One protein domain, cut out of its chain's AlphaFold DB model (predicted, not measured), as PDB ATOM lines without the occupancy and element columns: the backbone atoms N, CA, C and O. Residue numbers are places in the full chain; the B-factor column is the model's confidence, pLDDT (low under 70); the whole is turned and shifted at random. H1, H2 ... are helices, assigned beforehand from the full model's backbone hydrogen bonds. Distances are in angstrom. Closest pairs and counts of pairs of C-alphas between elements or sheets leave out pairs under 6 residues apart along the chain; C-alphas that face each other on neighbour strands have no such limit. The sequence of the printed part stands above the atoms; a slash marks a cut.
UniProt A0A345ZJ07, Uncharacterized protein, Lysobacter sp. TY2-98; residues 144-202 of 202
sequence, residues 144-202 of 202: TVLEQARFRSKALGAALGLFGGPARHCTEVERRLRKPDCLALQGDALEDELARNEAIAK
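What this domain is: This is residues 144 to 202 of the 202 residues of an uncharacterized protein of Lysobacter sp. TY2-98 (UniProt A0A345ZJ07). What shape do these coordinates make? A loose, elongated string of helices: H1 and H2 make a corner at one end, an unnamed stretch loops out to the small helix H3 and back, and H4 lies at the other end, where residues 195 to 202 stick out. What is it built of? The printed part has 59 residues with four named helices, H1, H2, H3 and H4 in chain order, and no named strand; the class is all helix. How spread out is it? It is loose, with a radius of gyration of the C-alphas of 14.2 A and spans of 44 by 24 by 19 A.

How they stand to each other: How does H1, residues 145 to 152, stand to H2, residues 154 to 162? They touch only at the corner by their tight link, and their closest C-alphas, of Arg 150 and Gly 157, are 4.7 A apart. They run opposite ways at a steep tilt of 58 degrees. What do H3, residues 172 to 176, and H4, residues 188 to 200, touch? Neither touches a helix; H2 and H3 are apart, and so are H3 and H4. Are the helix backbones well formed? In H1, H2, H3 and H4 every O i to N i+4 pair is within hydrogen-bond range.

Where its parts are: Where does H1 begin? C-alpha 145 is at (31.602, -13.068, 24.581). How long are the longer helices? From first to last C-alpha, H1 measures 10.7 A, H2 12.4 A and H4 18.8 A. Where does H4 end? C-alpha 200 is at (3.569, -39.794, 21.932).

The domain as a whole: How far does it reach? The two C-alphas farthest apart, of Arg 152 and Lys 202, are 44.6 A apart. Is it continuous? The printed part has no cut; the link from H3 to H4, 11 residues, is long. Where is confidence low? The mean pLDDT of the printed part is 71.6, and 21 residues are under 70, among them 164 to 169 and 180 to 191.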
ATOM      1  N   THR A 144      27.817 -15.722  26.325       78.56
ATOM      2  CA  THR A 144      29.266 -15.760  26.083       78.56
ATOM      3  C   THR A 144      29.731 -14.536  25.282       78.56
ATOM      4  O   THR A 144      28.949 -13.896  24.575       78.56
ATOM      5  N   VAL A 145      31.027 -14.201  25.344       81.38
ATOM      6  CA  VAL A 145      31.602 -13.068  24.581       81.38
ATOM      7  C   VAL A 145      31.325 -13.205  23.079       81.38
ATOM      8  O   VAL A 145      31.051 -12.214  22.401       81.38
ATOM      9  N   LEU A 146      31.322 -14.439  22.568       77.88
ATOM     10  CA  LEU A 146      31.022 -14.736  21.170       77.88
ATOM     11  C   LEU A 146      29.561 -14.420  20.809       77.88
ATOM     12  O   LEU A 146      29.298 -13.848  19.751       77.88
ATOM     13  N   GLU A 147      28.611 -14.731  21.692       75.19
ATOM     14  CA  GLU A 147      27.191 -14.405  21.502       75.19
ATOM     15  C   GLU A 147      26.944 -12.895  21.541       75.19
ATOM     16  O   GLU A 147      26.201 -12.363  20.712       75.19
ATOM     17  N   GLN A 148      27.624 -12.179  22.440       83.31
ATOM     18  CA  GLN A 148      27.555 -10.718  22.501       83.31
ATOM     19  C   GLN A 148      28.166 -10.068  21.248       83.31
ATOM     20  O   GLN A 148      27.599  -9.120  20.696       83.31
ATOM     21  N   ALA A 149      29.291 -10.593  20.754       82.50
ATOM     22  CA  ALA A 149      29.926 -10.125  19.523       82.50
ATOM     23  C   ALA A 149      29.050 -10.399  18.287       82.50
ATOM     24  O   ALA A 149      28.904  -9.526  17.428       82.50
ATOM     25  N   ARG A 150      28.403 -11.572  18.227       80.38
ATOM     26  CA  ARG A 150      27.400 -11.911  17.206       80.38
ATOM     27  C   ARG A 150      26.233 -10.930  17.215       80.38
ATOM     28  O   ARG A 150      25.812 -10.491  16.151       80.38
ATOM     29  N   PHE A 151      25.720 -10.581  18.393       81.12
ATOM     30  CA  PHE A 151      24.596  -9.652  18.519       81.12
ATOM     31  C   PHE A 151      24.942  -8.253  17.989       81.12
ATOM     32  O   PHE A 151      24.116  -7.593  17.362       81.12
ATOM     33  N   ARG A 152      26.190  -7.815  18.185       83.00
ATOM     34  CA  ARG A 152      26.664  -6.501  17.729       83.00
ATOM     35  C   ARG A 152      27.080  -6.458  16.258       83.00
ATOM     36  O   ARG A 152      27.121  -5.373  15.684       83.00
ATOM     37  N   SER A 153      27.384  -7.598  15.636       83.94
ATOM     38  CA  SER A 153      27.910  -7.658  14.268       83.94
ATOM     39  C   SER A 153      27.107  -8.595  13.371       83.94
ATOM     40  O   SER A 153      27.171  -9.819  13.494       83.94
ATOM     41  N   LYS A 154      26.428  -8.015  12.372       82.69
ATOM     42  CA  LYS A 154      25.725  -8.774  11.322       82.69
ATOM     43  C   LYS A 154      26.669  -9.706  10.560       82.69
ATOM     44  O   LYS A 154      26.298 -10.837  10.265       82.69
ATOM     45  N   ALA A 155      27.888  -9.242  10.275       81.38
ATOM     46  CA  ALA A 155      28.894 -10.030   9.569       81.38
ATOM     47  C   ALA A 155      29.356 -11.229  10.408       81.38
ATOM     48  O   ALA A 155      29.430 -12.341   9.894       81.38
ATOM     49  N   LEU A 156      29.593 -11.024  11.709       80.50
ATOM     50  CA  LEU A 156      29.987 -12.106  12.612       80.50
ATOM     51  C   LEU A 156      28.849 -13.116  12.797       80.50
ATOM     52  O   LEU A 156      29.091 -14.317  12.820       80.50
ATOM     53  N   GLY A 157      27.600 -12.647  12.866       77.88
ATOM     54  CA  GLY A 157      26.429 -13.521  12.892       77.88
ATOM     55  C   GLY A 157      26.253 -14.347  11.619       77.88
ATOM     56  O   GLY A 157      25.941 -15.529  11.718       77.88
ATOM     57  N   ALA A 158      26.503 -13.765  10.443       79.56
ATOM     58  CA  ALA A 158      26.480 -14.492   9.177       79.56
ATOM     59  C   ALA A 158      27.624 -15.514   9.080       79.56
ATOM     60  O   ALA A 158      27.382 -16.662   8.717       79.56
ATOM     61  N   ALA A 159      28.846 -15.127   9.462       81.75
ATOM     62  CA  ALA A 159      29.994 -16.027   9.487       81.75
ATOM     63  C   ALA A 159      29.750 -17.201  10.444       81.75
ATOM     64  O   ALA A 159      29.872 -18.352  10.042       81.75
ATOM     65  N   LEU A 160      29.309 -16.931  11.676       77.06
ATOM     66  CA  LEU A 160      28.948 -17.987  12.620       77.06
ATOM     67  C   LEU A 160      27.828 -18.871  12.071       77.06
ATOM     68  O   LEU A 160      27.913 -20.079  12.224       77.06
ATOM     69  N   GLY A 161      26.833 -18.315  11.378       74.31
ATOM     70  CA  GLY A 161      25.802 -19.111  10.708       74.31
ATOM     71  C   GLY A 161      26.352 -20.052   9.627       74.31
ATOM     72  O   GLY A 161      25.872 -21.173   9.503       74.31
ATOM     73  N   LEU A 162      27.378 -19.634   8.879       79.44
ATOM     74  CA  LEU A 162      28.035 -20.466   7.860       79.44
ATOM     75  C   LEU A 162      28.955 -21.541   8.463       79.44
ATOM     76  O   LEU A 162      29.102 -22.608   7.877       79.44
ATOM     77  N   PHE A 163      29.548 -21.280   9.629       79.06
ATOM     78  CA  PHE A 163      30.483 -22.187  10.310       79.06
ATOM     79  C   PHE A 163      29.830 -23.040  11.420       79.06
ATOM     80  O   PHE A 163      30.520 -23.499  12.326       79.06
ATOM     81  N   GLY A 164      28.513 -23.271  11.362       65.69
ATOM     82  CA  GLY A 164      27.816 -24.193  12.278       65.69
ATOM     83  C   GLY A 164      27.361 -23.586  13.610       65.69
ATOM     84  O   GLY A 164      26.933 -24.302  14.510       65.69
ATOM     85  N   GLY A 165      27.413 -22.263  13.754       66.69
ATOM     86  CA  GLY A 165      26.713 -21.547  14.815       66.69
ATOM     87  C   GLY A 165      25.191 -21.647  14.640       66.69
ATOM     88  O   GLY A 165      24.711 -21.829  13.520       66.69
ATOM     89  N   PRO A 166      24.402 -21.502  15.725       62.00
ATOM     90  CA  PRO A 166      22.971 -21.789  15.698       62.00
ATOM     91  C   PRO A 166      22.282 -20.980  14.598       62.00
ATOM     92  O   PRO A 166      22.343 -19.738  14.582       62.00
ATOM     93  N   ALA A 167      21.687 -21.725  13.663       55.03
ATOM     94  CA  ALA A 167      21.394 -21.273  12.310       55.03
ATOM     95  C   ALA A 167      20.321 -20.179  12.249       55.03
ATOM     96  O   ALA A 167      20.256 -19.453  11.257       55.03
ATOM     97  N   ARG A 168      19.481 -20.019  13.285       62.06
ATOM     98  CA  ARG A 168      18.384 -19.039  13.281       62.06
ATOM     99  C   ARG A 168      18.116 -18.435  14.656       62.06
ATOM    100  O   ARG A 168      18.089 -19.124  15.669       62.06
ATOM    101  N   HIS A 169      17.880 -17.124  14.676       64.00
ATOM    102  CA  HIS A 169      17.178 -16.492  15.788       64.00
ATOM    103  C   HIS A 169      15.713 -16.885  15.669       64.00
ATOM    104  O   HIS A 169      15.012 -16.405  14.780       64.00
ATOM    105  N   CYS A 170      15.272 -17.798  16.524       71.31
ATOM    106  CA  CYS A 170      13.873 -18.172  16.551       71.31
ATOM    107  C   CYS A 170      13.032 -17.042  17.114       71.31
ATOM    108  O   CYS A 170      13.393 -16.391  18.097       71.31
ATOM    109  N   THR A 171      11.901 -16.808  16.465       73.50
ATOM    110  CA  THR A 171      10.938 -15.822  16.938       73.50
ATOM    111  C   THR A 171      10.319 -16.287  18.260       73.50
ATOM    112  O   THR A 171      10.278 -17.483  18.563       73.50
ATOM    113  N   GLU A 172       9.806 -15.359  19.075       68.69
ATOM    114  CA  GLU A 172       9.198 -15.713  20.370       68.69
ATOM    115  C   GLU A 172       8.003 -16.673  20.206       68.69
ATOM    116  O   GLU A 172       7.782 -17.548  21.044       68.69
ATOM    117  N   VAL A 173       7.278 -16.565  19.087       77.00
ATOM    118  CA  VAL A 173       6.179 -17.468  18.718       77.00
ATOM    119  C   VAL A 173       6.691 -18.889  18.468       77.00
ATOM    120  O   VAL A 173       6.134 -19.846  18.998       77.00
ATOM    121  N   GLU A 174       7.781 -19.041  17.718       72.38
ATOM    122  CA  GLU A 174       8.382 -20.351  17.427       72.38
ATOM    123  C   GLU A 174       8.991 -21.004  18.666       72.38
ATOM    124  O   GLU A 174       8.913 -22.221  18.827       72.38
ATOM    125  N   ARG A 175       9.529 -20.189  19.579       72.38
ATOM    126  CA  ARG A 175      10.023 -20.654  20.877       72.38
ATOM    127  C   ARG A 175       8.887 -21.164  21.765       72.38
ATOM    128  O   ARG A 175       9.033 -22.201  22.404       72.38
ATOM    129  N   ARG A 176       7.739 -20.472  21.782       76.94
ATOM    130  CA  ARG A 176       6.534 -20.929  22.503       76.94
ATOM    131  C   ARG A 176       5.965 -22.221  21.923       76.94
ATOM    132  O   ARG A 176       5.489 -23.054  22.684       76.94
ATOM    133  N   LEU A 177       6.053 -22.391  20.605       80.06
ATOM    134  CA  LEU A 177       5.639 -23.607  19.903       80.06
ATOM    135  C   LEU A 177       6.652 -24.756  20.005       80.06
ATOM    136  O   LEU A 177       6.402 -25.804  19.421       80.06
ATOM    137  N   ARG A 178       7.772 -24.577  20.726       74.38
ATOM    138  CA  ARG A 178       8.813 -25.601  20.910       74.38
ATOM    139  C   ARG A 178       9.229 -26.265  19.592       74.38
ATOM    140  O   ARG A 178       9.366 -27.482  19.524       74.38
ATOM    141  N   LYS A 179       9.411 -25.475  18.524       76.12
ATOM    142  CA  LYS A 179       9.956 -26.031  17.278       76.12
ATOM    143  C   LYS A 179      11.329 -26.661  17.574       76.12
ATOM    144  O   LYS A 179      12.135 -26.003  18.238       76.12
ATOM    145  N   PRO A 180      11.610 -27.876  17.073       64.88
ATOM    146  CA  PRO A 180      12.845 -28.601  17.381       64.88
ATOM    147  C   PRO A 180      14.095 -27.819  16.953       64.88
ATOM    148  O   PRO A 180      15.072 -27.774  17.689       64.88
ATOM    149  N   ASP A 181      14.013 -27.064  15.854       65.12
ATOM    150  CA  ASP A 181      15.109 -26.217  15.353       65.12
ATOM    151  C   ASP A 181      15.383 -24.962  16.208       65.12
ATOM    152  O   ASP A 181      16.305 -24.194  15.928       65.12
ATOM    153  N   CYS A 182      14.542 -24.706  17.215       69.75
ATOM    154  CA  CYS A 182      14.515 -23.467  17.993       69.75
ATOM    155  C   CYS A 182      14.831 -23.631  19.472       69.75
ATOM    156  O   CYS A 182      14.979 -22.637  20.193       69.75
ATOM    157  N   LEU A 183      14.921 -24.867  19.934       61.09
ATOM    158  CA  LEU A 183      15.390 -25.172  21.265       61.09
ATOM    159  C   LEU A 183      16.896 -25.381  21.162       61.09
ATOM    160  O   LEU A 183      17.367 -26.230  20.413       61.09
ATOM    161  N   ALA A 184      17.662 -24.591  21.913       57.91
ATOM    162  CA  ALA A 184      19.075 -24.868  22.141       57.91
ATOM    163  C   ALA A 184      19.192 -26.079  23.080       57.91
ATOM    164  O   ALA A 184      19.646 -25.962  24.214       57.91
ATOM    165  N   LEU A 185      18.688 -27.228  22.640       53.94
ATOM    166  CA  LEU A 185      18.960 -28.505  23.266       53.94
ATOM    167  C   LEU A 185      20.345 -28.898  22.763       53.94
ATOM    168  O   LEU A 185      20.537 -29.244  21.601       53.94
ATOM    169  N   GLN A 186      21.342 -28.695  23.618       50.38
ATOM    170  CA  GLN A 186      22.692 -29.162  23.351       50.38
ATOM    171  C   GLN A 186      22.697 -30.692  23.447       50.38
ATOM    172  O   GLN A 186      22.310 -31.230  24.484       50.38
ATOM    173  N   GLY A 187      23.130 -31.357  22.372       59.97
ATOM    174  CA  GLY A 187      23.411 -32.796  22.334       59.97
ATOM    175  C   GLY A 187      22.250 -33.670  22.812       59.97
ATOM    176  O   GLY A 187      21.136 -33.571  22.298       59.97
ATOM    177  N   ASP A 188      22.536 -34.487  23.821       47.31
ATOM    178  CA  ASP A 188      21.720 -35.578  24.366       47.31
ATOM    179  C   ASP A 188      20.275 -35.170  24.714       47.31
ATOM    180  O   ASP A 188      19.338 -35.951  24.568       47.31
ATOM    181  N   ALA A 189      20.053 -33.909  25.098       56.34
ATOM    182  CA  ALA A 189      18.717 -33.424  25.438       56.34
ATOM    183  C   ALA A 189      17.780 -33.313  24.214       56.34
ATOM    184  O   ALA A 189      16.560 -33.400  24.363       56.34
ATOM    185  N   LEU A 190      18.329 -33.110  23.008       60.50
ATOM    186  CA  LEU A 190      17.551 -33.060  21.765       60.50
ATOM    187  C   LEU A 190      17.125 -34.469  21.341       60.50
ATOM    188  O   LEU A 190      15.991 -34.664  20.903       60.50
ATOM    189  N   GLU A 191      18.024 -35.441  21.503       64.56
ATOM    190  CA  GLU A 191      17.757 -36.854  21.223       64.56
ATOM    191  C   GLU A 191      16.683 -37.401  22.172       64.56
ATOM    192  O   GLU A 191      15.725 -38.030  21.719       64.56
ATOM    193  N   ASP A 192      16.756 -37.048  23.459       70.44
ATOM    194  CA  ASP A 192      15.748 -37.410  24.457       70.44
ATOM    195  C   ASP A 192      14.366 -36.783  24.181       70.44
ATOM    196  O   ASP A 192      13.334 -37.437  24.378       70.44
ATOM    197  N   GLU A 193      14.295 -35.525  23.719       65.25
ATOM    198  CA  GLU A 193      13.011 -34.904  23.346       65.25
ATOM    199  C   GLU A 193      12.433 -35.483  22.046       65.25
ATOM    200  O   GLU A 193      11.218 -35.685  21.962       65.25
ATOM    201  N   LEU A 194      13.269 -35.784  21.047       72.31
ATOM    202  CA  LEU A 194      12.827 -36.433  19.809       72.31
ATOM    203  C   LEU A 194      12.277 -37.836  20.084       72.31
ATOM    204  O   LEU A 194      11.162 -38.141  19.657       72.31
ATOM    205  N   ALA A 195      12.986 -38.638  20.883       74.69
ATOM    206  CA  ALA A 195      12.528 -39.963  21.294       74.69
ATOM    207  C   ALA A 195      11.201 -39.899  22.071       74.69
ATOM    208  O   ALA A 195      10.305 -40.725  21.875       74.69
ATOM    209  N   ARG A 196      11.028 -38.884  22.928       74.19
ATOM    210  CA  ARG A 196       9.781 -38.684  23.678       74.19
ATOM    211  C   ARG A 196       8.613 -38.285  22.771       74.19
ATOM    212  O   ARG A 196       7.496 -38.746  22.994       74.19
ATOM    213  N   ASN A 197       8.852 -37.464  21.752       72.81
ATOM    214  CA  ASN A 197       7.812 -37.058  20.804       72.81
ATOM    215  C   ASN A 197       7.391 -38.206  19.873       72.81
ATOM    216  O   ASN A 197       6.198 -38.357  19.611       72.81
ATOM    217  N   GLU A 198       8.323 -39.058  19.433       80.88
ATOM    218  CA  GLU A 198       7.988 -40.275  18.676       80.88
ATOM    219  C   GLU A 198       7.143 -41.259  19.495       80.88
ATOM    220  O   GLU A 198       6.239 -41.897  18.953       80.88
ATOM    221  N   ALA A 199       7.385 -41.353  20.805       75.88
ATOM    222  CA  ALA A 199       6.601 -42.202  21.697       75.88
ATOM    223  C   ALA A 199       5.159 -41.704  21.910       75.88
ATOM    224  O   ALA A 199       4.280 -42.515  22.178       75.88
ATOM    225  N   ILE A 200       4.910 -40.395  21.795       76.69
ATOM    226  CA  ILE A 200       3.569 -39.794  21.932       76.69
ATOM    227  C   ILE A 200       2.781 -39.861  20.611       76.69
ATOM    228  O   ILE A 200       1.553 -39.828  20.621       76.69
ATOM    229  N   ALA A 201       3.476 -39.930  19.474       71.75
ATOM    230  CA  ALA A 201       2.858 -39.994  18.150       71.75
ATOM    231  C   ALA A 201       2.383 -41.406  17.744       71.75
ATOM    232  O   ALA A 201       1.700 -41.537  16.727       71.75
ATOM    233  N   LYS A 202       2.750 -42.441  18.509       57.44
ATOM    234  CA  LYS A 202       2.226 -43.811  18.388       57.44
ATOM    235  C   LYS A 202       1.032 -44.026  19.309       57.44
ATOM    236  O   LYS A 202       0.114 -44.750  18.867       57.44
TER     237      LYS A 202